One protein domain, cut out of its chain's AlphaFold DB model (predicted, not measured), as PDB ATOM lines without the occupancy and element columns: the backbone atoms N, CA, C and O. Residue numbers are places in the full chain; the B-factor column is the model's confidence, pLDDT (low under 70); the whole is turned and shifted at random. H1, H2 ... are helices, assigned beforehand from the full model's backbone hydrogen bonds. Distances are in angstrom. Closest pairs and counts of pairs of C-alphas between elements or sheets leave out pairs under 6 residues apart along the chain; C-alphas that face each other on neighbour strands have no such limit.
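What this domain is: This is residues 223 to 300 of the 317 residues of an uncharacterized protein of Lasius niger (UniProt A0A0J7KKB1). Look first at H3, the longest helix, which makes one side of a loose, open arrangement of helices: H1 packs on it at a slant, H2 turns off at a corner by its beginning, and H4 crosses near its end. H5 leads away beyond H4 and forms the far end, with its first half meeting the beginning of H2. The printed part has 78 residues with five named helices, H1 to H5 in order, and no named strand; the class is all helix. It is only just compact, close to loose, with a radius of gyration of the C-alphas of 13.5 A and spans of 38 by 30 by 18 A.

How they stand to each other: Begin at the hub, H3, residues 252 to 265. H1, residues 223 to 229, touches it at a steep tilt of 42 degrees, opposite ways; the closest C-alphas, of Leu 229 and Lys 254, are 5.2 A apart. H2, residues 238 to 250, touches H3 only at the corner, closest at the C-alphas of Ile 248 and Lys 255, 5.2 A. H4, residues 272 to 283, touches H3 with residues 275 to 279 alone, closest at the C-alphas of Ile 279 and Tyr 262, 6.4 A. H5, residues 286 to 298, and H2 only just touch, with 3 pairs of C-alphas within 8 A. H1 and H4 are apart. Every O i to N i+4 pair is within hydrogen-bond range in H1, H2, H3 and H4, and 8 of 9 in H5.

Where its parts are: Find C-alpha 252 at (-6.082, -29.929, 33.331); from there H3 runs 19.8 A to C-alpha 265. H2 is 18.7 A long, H4 16.4 A, and H5 19.3 A, ending at C-alpha 298, (18.297, -14.890, 48.524).

The domain as a whole: The C-alphas of Asn 224 and Ile 300, the two farthest apart, are 40.7 A apart. The printed part has no cut and no long link. Residues 287 to 300 have pLDDT under 70.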
ATOM      1  N   ARG A 223       5.126 -44.208  28.612       78.50
ATOM      2  CA  ARG A 223       5.574 -43.331  27.519       78.50
ATOM      3  C   ARG A 223       4.481 -42.340  27.136       78.50
ATOM      4  O   ARG A 223       4.755 -41.153  27.198       78.50
ATOM      5  N   ASN A 224       3.255 -42.806  26.905       81.50
ATOM      6  CA  ASN A 224       2.098 -41.960  26.607       81.50
ATOM      7  C   ASN A 224       1.910 -40.872  27.680       81.50
ATOM      8  O   ASN A 224       1.790 -39.700  27.356       81.50
ATOM      9  N   ILE A 225       2.006 -41.234  28.967       83.50
ATOM     10  CA  ILE A 225       1.877 -40.267  30.076       83.50
ATOM     11  C   ILE A 225       2.979 -39.193  30.026       83.50
ATOM     12  O   ILE A 225       2.741 -38.029  30.349       83.50
ATOM     13  N   LYS A 226       4.208 -39.568  29.645       84.50
ATOM     14  CA  LYS A 226       5.316 -38.613  29.486       84.50
ATOM     15  C   LYS A 226       5.135 -37.727  28.258       84.50
ATOM     16  O   LYS A 226       5.466 -36.545  28.329       84.50
ATOM     17  N   ASP A 227       4.605 -38.285  27.179       86.81
ATOM     18  CA  ASP A 227       4.305 -37.549  25.956       86.81
ATOM     19  C   ASP A 227       3.200 -36.508  26.218       86.81
ATOM     20  O   ASP A 227       3.364 -35.347  25.845       86.81
ATOM     21  N   ASP A 228       2.158 -36.864  26.982       87.38
ATOM     22  CA  ASP A 228       1.082 -35.953  27.409       87.38
ATOM     23  C   ASP A 228       1.577 -34.824  28.325       87.38
ATOM     24  O   ASP A 228       1.102 -33.686  28.259       87.38
ATOM     25  N   LEU A 229       2.556 -35.116  29.188       88.62
ATOM     26  CA  LEU A 229       3.222 -34.097  30.002       88.62
ATOM     27  C   LEU A 229       4.025 -33.118  29.129       88.62
ATOM     28  O   LEU A 229       4.150 -31.939  29.478       88.62
ATOM     29  N   GLY A 230       4.544 -33.590  27.990       89.06
ATOM     30  CA  GLY A 230       5.298 -32.790  27.027       89.06
ATOM     31  C   GLY A 230       6.596 -32.216  27.597       89.06
ATOM     32  O   GLY A 230       7.052 -31.168  27.143       89.06
ATOM     33  N   ILE A 231       7.163 -32.857  28.624       86.75
ATOM     34  CA  ILE A 231       8.360 -32.388  29.329       86.75
ATOM     35  C   ILE A 231       9.372 -33.511  29.560       86.75
ATOM     36  O   ILE A 231       9.029 -34.681  29.738       86.75
ATOM     37  N   VAL A 232      10.651 -33.137  29.598       87.12
ATOM     38  CA  VAL A 232      11.749 -34.065  29.874       87.12
ATOM     39  C   VAL A 232      11.953 -34.181  31.383       87.12
ATOM     40  O   VAL A 232      12.374 -33.238  32.048       87.12
ATOM     41  N   LEU A 233      11.679 -35.371  31.914       89.12
ATOM     42  CA  LEU A 233      11.920 -35.733  33.310       89.12
ATOM     43  C   LEU A 233      13.158 -36.640  33.450       89.12
ATOM     44  O   LEU A 233      13.331 -37.543  32.621       89.12
ATOM     45  N   PRO A 234      13.972 -36.493  34.516       92.06
ATOM     46  CA  PRO A 234      13.886 -35.463  35.559       92.06
ATOM     47  C   PRO A 234      14.385 -34.093  35.066       92.06
ATOM     48  O   PRO A 234      15.346 -34.018  34.298       92.06
ATOM     49  N   MET A 235      13.767 -33.008  35.543       91.12
ATOM     50  CA  MET A 235      14.130 -31.639  35.153       91.12
ATOM     51  C   MET A 235      15.508 -31.260  35.695       91.12
ATOM     52  O   MET A 235      15.818 -31.500  36.868       91.12
ATOM     53  N   LYS A 236      16.348 -30.678  34.833       89.50
ATOM     54  CA  LYS A 236      17.752 -30.361  35.142       89.50
ATOM     55  C   LYS A 236      18.015 -28.885  35.396       89.50
ATOM     56  O   LYS A 236      19.037 -28.594  36.010       89.50
ATOM     57  N   MET A 237      17.139 -27.989  34.942       88.12
ATOM     58  CA  MET A 237      17.257 -26.543  35.150       88.12
ATOM     59  C   MET A 237      16.030 -25.990  35.881       88.12
ATOM     60  O   MET A 237      14.926 -26.513  35.743       88.12
ATOM     61  N   ILE A 238      16.220 -24.923  36.665       84.75
ATOM     62  CA  ILE A 238      15.127 -24.282  37.417       84.75
ATOM     63  C   ILE A 238      14.104 -23.619  36.485       84.75
ATOM     64  O   ILE A 238      12.913 -23.641  36.771       84.75
ATOM     65  N   ALA A 239      14.555 -23.105  35.337       87.25
ATOM     66  CA  ALA A 239      13.680 -22.541  34.314       87.25
ATOM     67  C   ALA A 239      12.679 -23.585  33.788       87.25
ATOM     68  O   ALA A 239      11.488 -23.298  33.714       87.25
ATOM     69  N   ASP A 240      13.142 -24.817  33.532       87.69
ATOM     70  CA  ASP A 240      12.280 -25.922  33.095       87.69
ATOM     71  C   ASP A 240      11.208 -26.241  34.149       87.69
ATOM     72  O   ASP A 240      10.061 -26.515  33.803       87.69
ATOM     73  N   PHE A 241      11.572 -26.173  35.437       87.94
ATOM     74  CA  PHE A 241      10.643 -26.390  36.546       87.94
ATOM     75  C   PHE A 241       9.565 -25.306  36.627       87.94
ATOM     76  O   PHE A 241       8.396 -25.642  36.784       87.94
ATOM     77  N   LEU A 242       9.934 -24.029  36.494       88.00
ATOM     78  CA  LEU A 242       8.972 -22.922  36.543       88.00
ATOM     79  C   LEU A 242       7.998 -22.971  35.359       88.00
ATOM     80  O   LEU A 242       6.790 -22.872  35.553       88.00
ATOM     81  N   SER A 243       8.504 -23.215  34.145       91.12
ATOM     82  CA  SER A 243       7.645 -23.399  32.967       91.12
ATOM     83  C   SER A 243       6.745 -24.630  33.091       91.12
ATOM     84  O   SER A 243       5.617 -24.630  32.603       91.12
ATOM     85  N   PHE A 244       7.225 -25.689  33.747       91.50
ATOM     86  CA  PHE A 244       6.406 -26.855  34.051       91.50
ATOM     87  C   PHE A 244       5.305 -26.541  35.071       91.50
ATOM     88  O   PHE A 244       4.161 -26.921  34.840       91.50
ATOM     89  N   GLU A 245       5.622 -25.845  36.163       90.62
ATOM     90  CA  GLU A 245       4.663 -25.453  37.203       90.62
ATOM     91  C   GLU A 245       3.514 -24.622  36.610       90.62
ATOM     92  O   GLU A 245       2.348 -24.986  36.772       90.62
ATOM     93  N   GLU A 246       3.840 -23.609  35.802       92.62
ATOM     94  CA  GLU A 246       2.861 -22.795  35.071       92.62
ATOM     95  C   GLU A 246       2.022 -23.637  34.087       92.62
ATOM     96  O   GLU A 246       0.800 -23.483  33.977       92.62
ATOM     97  N   ALA A 247       2.648 -24.594  33.391       91.94
ATOM     98  CA  ALA A 247       1.948 -25.485  32.468       91.94
ATOM     99  C   ALA A 247       0.994 -26.466  33.177       91.94
ATOM    100  O   ALA A 247      -0.026 -26.841  32.596       91.94
ATOM    101  N   ILE A 248       1.310 -26.901  34.400       92.81
ATOM    102  CA  ILE A 248       0.423 -27.740  35.221       92.81
ATOM    103  C   ILE A 248      -0.744 -26.926  35.779       92.81
ATOM    104  O   ILE A 248      -1.861 -27.440  35.836       92.81
ATOM    105  N   GLU A 249      -0.506 -25.675  36.175       91.75
ATOM    106  CA  GLU A 249      -1.549 -24.794  36.706       91.75
ATOM    107  C   GLU A 249      -2.609 -24.454  35.648       91.75
ATOM    108  O   GLU A 249      -3.801 -24.398  35.948       91.75
ATOM    109  N   THR A 250      -2.186 -24.295  34.394       93.19
ATOM    110  CA  THR A 250      -3.059 -23.876  33.287       93.19
ATOM    111  C   THR A 250      -3.708 -25.031  32.514       93.19
ATOM    112  O   THR A 250      -4.723 -24.818  31.849       93.19
ATOM    113  N   SER A 251      -3.169 -26.256  32.583       95.00
ATOM    114  CA  SER A 251      -3.645 -27.401  31.791       95.00
ATOM    115  C   SER A 251      -4.139 -28.567  32.648       95.00
ATOM    116  O   SER A 251      -3.356 -29.346  33.198       95.00
ATOM    117  N   GLU A 252      -5.458 -28.778  32.659       91.00
ATOM    118  CA  GLU A 252      -6.082 -29.929  33.331       91.00
ATOM    119  C   GLU A 252      -5.646 -31.280  32.735       91.00
ATOM    120  O   GLU A 252      -5.518 -32.266  33.460       91.00
ATOM    121  N   VAL A 253      -5.325 -31.330  31.434       90.00
ATOM    122  CA  VAL A 253      -4.777 -32.540  30.793       90.00
ATOM    123  C   VAL A 253      -3.418 -32.889  31.395       90.00
ATOM    124  O   VAL A 253      -3.210 -34.021  31.837       90.00
ATOM    125  N   LYS A 254      -2.511 -31.910  31.498       92.56
ATOM    126  CA  LYS A 254      -1.179 -32.135  32.074       92.56
ATOM    127  C   LYS A 254      -1.245 -32.439  33.568       92.56
ATOM    128  O   LYS A 254      -0.494 -33.280  34.055       92.56
ATOM    129  N   LYS A 255      -2.176 -31.820  34.293       91.50
ATOM    130  CA  LYS A 255      -2.439 -32.112  35.706       91.50
ATOM    131  C   LYS A 255      -2.928 -33.548  35.908       91.50
ATOM    132  O   LYS A 255      -2.395 -34.255  36.765       91.50
ATOM    133  N   LYS A 256      -3.871 -34.023  35.081       88.50
ATOM    134  CA  LYS A 256      -4.318 -35.426  35.099       88.50
ATOM    135  C   LYS A 256      -3.170 -36.378  34.738       88.50
ATOM    136  O   LYS A 256      -2.977 -37.376  35.433       88.50
ATOM    137  N   ALA A 257      -2.363 -36.041  33.730       90.19
ATOM    138  CA  ALA A 257      -1.177 -36.813  33.353       90.19
ATOM    139  C   ALA A 257      -0.148 -36.889  34.497       90.19
ATOM    140  O   ALA A 257       0.367 -37.967  34.788       90.19
ATOM    141  N   LEU A 258       0.088 -35.788  35.221       92.19
ATOM    142  CA  LEU A 258       0.995 -35.746  36.370       92.19
ATOM    143  C   LEU A 258       0.506 -36.623  37.528       92.19
ATOM    144  O   LEU A 258       1.282 -37.393  38.098       92.19
ATOM    145  N   ILE A 259      -0.787 -36.550  37.855       88.00
ATOM    146  CA  ILE A 259      -1.399 -37.398  38.886       88.00
ATOM    147  C   ILE A 259      -1.239 -38.876  38.511       88.00
ATOM    148  O   ILE A 259      -0.835 -39.686  39.348       88.00
ATOM    149  N   ASN A 260      -1.505 -39.229  37.252       86.38
ATOM    150  CA  ASN A 260      -1.343 -40.594  36.754       86.38
ATOM    151  C   ASN A 260       0.121 -41.049  36.795       86.38
ATOM    152  O   ASN A 260       0.407 -42.151  37.265       86.38
ATOM    153  N   PHE A 261       1.055 -40.184  36.394       89.19
ATOM    154  CA  PHE A 261       2.490 -40.442  36.479       89.19
ATOM    155  C   PHE A 261       2.923 -40.760  37.917       89.19
ATOM    156  O   PHE A 261       3.584 -41.771  38.162       89.19
ATOM    157  N   TYR A 262       2.497 -39.954  38.894       91.62
ATOM    158  CA  TYR A 262       2.823 -40.180  40.303       91.62
ATOM    159  C   TYR A 262       2.167 -41.429  40.877       91.62
ATOM    160  O   TYR A 262       2.842 -42.173  41.588       91.62
ATOM    161  N   ARG A 263       0.910 -41.722  40.519       85.94
ATOM    162  CA  ARG A 263       0.233 -42.971  40.907       85.94
ATOM    163  C   ARG A 263       1.008 -44.204  40.449       85.94
ATOM    164  O   ARG A 263       1.185 -45.129  41.239       85.94
ATOM    165  N   VAL A 264       1.509 -44.199  39.212       85.75
ATOM    166  CA  VAL A 264       2.334 -45.294  38.679       85.75
ATOM    167  C   VAL A 264       3.662 -45.403  39.437       85.75
ATOM    168  O   VAL A 264       4.063 -46.506  39.805       85.75
ATOM    169  N   LEU A 265       4.328 -44.282  39.733       86.25
ATOM    170  CA  LEU A 265       5.624 -44.285  40.426       86.25
ATOM    171  C   LEU A 265       5.565 -44.816  41.863       86.25
ATOM    172  O   LEU A 265       6.482 -45.523  42.294       86.25
ATOM    173  N   ILE A 266       4.518 -44.460  42.607       88.44
ATOM    174  CA  ILE A 266       4.358 -44.863  44.013       88.44
ATOM    175  C   ILE A 266       3.601 -46.185  44.167       88.44
ATOM    176  O   ILE A 266       3.368 -46.639  45.287       88.44
ATOM    177  N   CYS A 267       3.210 -46.817  43.059       81.69
ATOM    178  CA  CYS A 267       2.502 -48.084  43.094       81.69
ATOM    179  C   CYS A 267       3.336 -49.152  43.822       81.69
ATOM    180  O   CYS A 267       4.493 -49.409  43.482       81.69
ATOM    181  N   GLY A 268       2.740 -49.776  44.841       76.88
ATOM    182  CA  GLY A 268       3.383 -50.821  45.641       76.88
ATOM    183  C   GLY A 268       4.352 -50.323  46.718       76.88
ATOM    184  O   GLY A 268       4.994 -51.159  47.356       76.88
ATOM    185  N   GLU A 269       4.457 -49.009  46.937       85.75
ATOM    186  CA  GLU A 269       5.180 -48.448  48.079       85.75
ATOM    187  C   GLU A 269       4.349 -48.514  49.361       85.75
ATOM    188  O   GLU A 269       3.154 -48.226  49.369       85.75
ATOM    189  N   THR A 270       5.000 -48.877  50.466       81.00
ATOM    190  CA  THR A 270       4.342 -49.095  51.765       81.00
ATOM    191  C   THR A 270       4.513 -47.931  52.733       81.00
ATOM    192  O   THR A 270       3.860 -47.891  53.773       81.00
ATOM    193  N   THR A 271       5.391 -46.972  52.425       86.88
ATOM    194  CA  THR A 271       5.690 -45.853  53.325       86.88
ATOM    195  C   THR A 271       5.704 -44.520  52.589       86.88
ATOM    196  O   THR A 271       6.277 -44.388  51.507       86.88
ATOM    197  N   MET A 272       5.152 -43.488  53.234       86.12
ATOM    198  CA  MET A 272       5.108 -42.124  52.690       86.12
ATOM    199  C   MET A 272       6.503 -41.589  52.342       86.12
ATOM    200  O   MET A 272       6.695 -40.951  51.310       86.12
ATOM    201  N   LYS A 273       7.506 -41.898  53.175       89.94
ATOM    202  CA  LYS A 273       8.902 -41.492  52.956       89.94
ATOM    203  C   LYS A 273       9.435 -41.984  51.606       89.94
ATOM    204  O   LYS A 273      10.133 -41.242  50.917       89.94
ATOM    205  N   MET A 274       9.106 -43.219  51.226       87.31
ATOM    206  CA  MET A 274       9.547 -43.810  49.963       87.31
ATOM    207  C   MET A 274       8.758 -43.266  48.771       87.31
ATOM    208  O   MET A 274       9.368 -42.960  47.746       87.31
ATOM    209  N   CYS A 275       7.448 -43.040  48.934       86.25
ATOM    210  CA  CYS A 275       6.617 -42.364  47.934       86.25
ATOM    211  C   CYS A 275       7.189 -40.988  47.570       86.25
ATOM    212  O   CYS A 275       7.465 -40.720  46.401       86.25
ATOM    213  N   VAL A 276       7.441 -40.145  48.579       88.69
ATOM    214  CA  VAL A 276       8.001 -38.798  48.387       88.69
ATOM    215  C   VAL A 276       9.373 -38.873  47.722       88.69
ATOM    216  O   VAL A 276       9.612 -38.183  46.736       88.69
ATOM    217  N   LYS A 277      10.260 -39.758  48.196       90.50
ATOM    218  CA  LYS A 277      11.593 -39.931  47.602       90.50
ATOM    219  C   LYS A 277      11.514 -40.280  46.111       90.50
ATOM    220  O   LYS A 277      12.260 -39.702  45.321       90.50
ATOM    221  N   LYS A 278      10.631 -41.207  45.722       92.50
ATOM    222  CA  LYS A 278      10.443 -41.609  44.321       92.50
ATOM    223  C   LYS A 278       9.893 -40.476  43.460       92.50
ATOM    224  O   LYS A 278      10.441 -40.236  42.388       92.50
ATOM    225  N   ILE A 279       8.866 -39.773  43.941       92.56
ATOM    226  CA  ILE A 279       8.276 -38.623  43.242       92.56
ATOM    227  C   ILE A 279       9.335 -37.543  43.005       92.56
ATOM    228  O   ILE A 279       9.523 -37.117  41.865       92.56
ATOM    229  N   MET A 280      10.072 -37.154  44.049       89.06
ATOM    230  CA  MET A 280      11.092 -36.104  43.955       89.06
ATOM    231  C   MET A 280      12.201 -36.490  42.976       89.06
ATOM    232  O   MET A 280      12.454 -35.760  42.022       89.06
ATOM    233  N   THR A 281      12.769 -37.692  43.129       90.12
ATOM    234  CA  THR A 281      13.871 -38.181  42.275       90.12
ATOM    235  C   THR A 281      13.468 -38.293  40.800       90.12
ATOM    236  O   THR A 281      14.298 -38.113  39.913       90.12
ATOM    237  N   ALA A 282      12.201 -38.612  40.521       89.50
ATOM    238  CA  ALA A 282      11.691 -38.712  39.157       89.50
ATOM    239  C   ALA A 282      11.329 -37.350  38.541       89.50
ATOM    240  O   ALA A 282      11.292 -37.241  37.317       89.50
ATOM    241  N   THR A 283      11.054 -36.333  39.364       88.81
ATOM    242  CA  THR A 283      10.577 -35.019  38.903       88.81
ATOM    243  C   THR A 283      11.723 -34.022  38.735       88.81
ATOM    244  O   THR A 283      11.813 -33.356  37.705       88.81
ATOM    245  N   ILE A 284      12.622 -33.928  39.720       88.12
ATOM    246  CA  ILE A 284      13.659 -32.892  39.803       88.12
ATOM    247  C   ILE A 284      15.022 -33.558  40.022       88.12
ATOM    248  O   ILE A 284      15.169 -34.470  40.834       88.12
ATOM    249  N   SER A 285      16.035 -33.113  39.280       84.75
ATOM    250  CA  SER A 285      17.413 -33.559  39.490       84.75
ATOM    251  C   SER A 285      17.991 -32.966  40.780       84.75
ATOM    252  O   SER A 285      17.655 -31.862  41.197       84.75
ATOM    253  N   LYS A 286      18.950 -33.660  41.396       75.75
ATOM    254  CA  LYS A 286      19.584 -33.194  42.642       75.75
ATOM    255  C   LYS A 286      20.268 -31.818  42.512       75.75
ATOM    256  O   LYS A 286      20.361 -31.093  43.496       75.75
ATOM    257  N   SER A 287      20.738 -31.458  41.314       62.06
ATOM    258  CA  SER A 287      21.318 -30.138  41.019       62.06
ATOM    259  C   SER A 287      20.277 -29.018  41.107       62.06
ATOM    260  O   SER A 287      20.518 -28.002  41.745       62.06
ATOM    261  N   THR A 288      19.083 -29.239  40.559       60.81
ATOM    262  CA  THR A 288      17.979 -28.273  40.575       60.81
ATOM    263  C   THR A 288      17.333 -28.104  41.943       60.81
ATOM    264  O   THR A 288      16.876 -27.010  42.269       60.81
ATOM    265  N   GLU A 289      17.321 -29.151  42.772       60.25
ATOM    266  CA  GLU A 289      16.886 -29.039  44.172       60.25
ATOM    267  C   GLU A 289      17.777 -28.080  44.980       60.25
ATOM    268  O   GLU A 289      17.277 -27.342  45.829       60.25
ATOM    269  N   MET A 290      19.090 -28.070  44.721       62.22
ATOM    270  CA  MET A 290      20.037 -27.193  45.418       62.22
ATOM    271  C   MET A 290      19.885 -25.731  44.987       62.22
ATOM    272  O   MET A 290      19.810 -24.860  45.851       62.22
ATOM    273  N   ASP A 291      19.744 -25.468  43.686       60.44
ATOM    274  CA  ASP A 291      19.591 -24.106  43.155       60.44
ATOM    275  C   ASP A 291      18.276 -23.447  43.603       60.44
ATOM    276  O   ASP A 291      18.266 -22.270  43.968       60.44
ATOM    277  N   ARG A 292      17.175 -24.215  43.685       61.06
ATOM    278  CA  ARG A 292      15.904 -23.718  44.241       61.06
ATOM    279  C   ARG A 292      16.069 -23.291  45.701       61.06
ATOM    280  O   ARG A 292      15.614 -22.216  46.078       61.06
ATOM    281  N   ASN A 293      16.742 -24.098  46.520       60.03
ATOM    282  CA  ASN A 293      16.964 -23.761  47.929       60.03
ATOM    283  C   ASN A 293      17.825 -22.498  48.097       60.03
ATOM    284  O   ASN A 293      17.606 -21.743  49.040       60.03
ATOM    285  N   ILE A 294      18.762 -22.242  47.179       60.78
ATOM    286  CA  ILE A 294      19.589 -21.029  47.181       60.78
ATOM    287  C   ILE A 294      18.763 -19.795  46.784       60.78
ATOM    288  O   ILE A 294      18.882 -18.760  47.435       60.78
ATOM    289  N   GLN A 295      17.882 -19.899  45.782       58.91
ATOM    290  CA  GLN A 295      17.052 -18.774  45.329       58.91
ATOM    291  C   GLN A 295      16.063 -18.302  46.412       58.91
ATOM    292  O   GLN A 295      15.957 -17.107  46.668       58.91
ATOM    293  N   TYR A 296      15.437 -19.228  47.148       57.12
ATOM    294  CA  TYR A 296      14.554 -18.888  48.276       57.12
ATOM    295  C   TYR A 296      15.294 -18.344  49.513       57.12
ATOM    296  O   TYR A 296      14.676 -17.693  50.353       57.12
ATOM    297  N   LEU A 297      16.602 -18.590  49.642       52.66
ATOM    298  CA  LEU A 297      17.433 -17.982  50.688       52.66
ATOM    299  C   LEU A 297      17.910 -16.568  50.313       52.66
ATOM    300  O   LEU A 297      18.231 -15.791  51.210       52.66
ATOM    301  N   GLY A 298      17.942 -16.227  49.020       51.25
ATOM    302  CA  GLY A 298      18.297 -14.890  48.524       51.25
ATOM    303  C   GLY A 298      17.184 -13.848  48.669       51.25
ATOM    304  O   GLY A 298      17.483 -12.665  48.798       51.25
ATOM    305  N   ASP A 299      15.926 -14.290  48.725       45.12
ATOM    306  CA  ASP A 299      14.740 -13.423  48.785       45.12
ATOM    307  C   ASP A 299      14.165 -13.250  50.202       45.12
ATOM    308  O   ASP A 299      13.011 -12.857  50.347       45.12
ATOM    309  N   ILE A 300      14.927 -13.524  51.271       40.53
ATOM    310  CA  ILE A 300      14.466 -13.246  52.644       40.53
ATOM    311  C   ILE A 300      14.631 -11.742  52.926       40.53
ATOM    312  O   ILE A 300      15.762 -11.291  53.131       40.53
TER     313      ILE A 300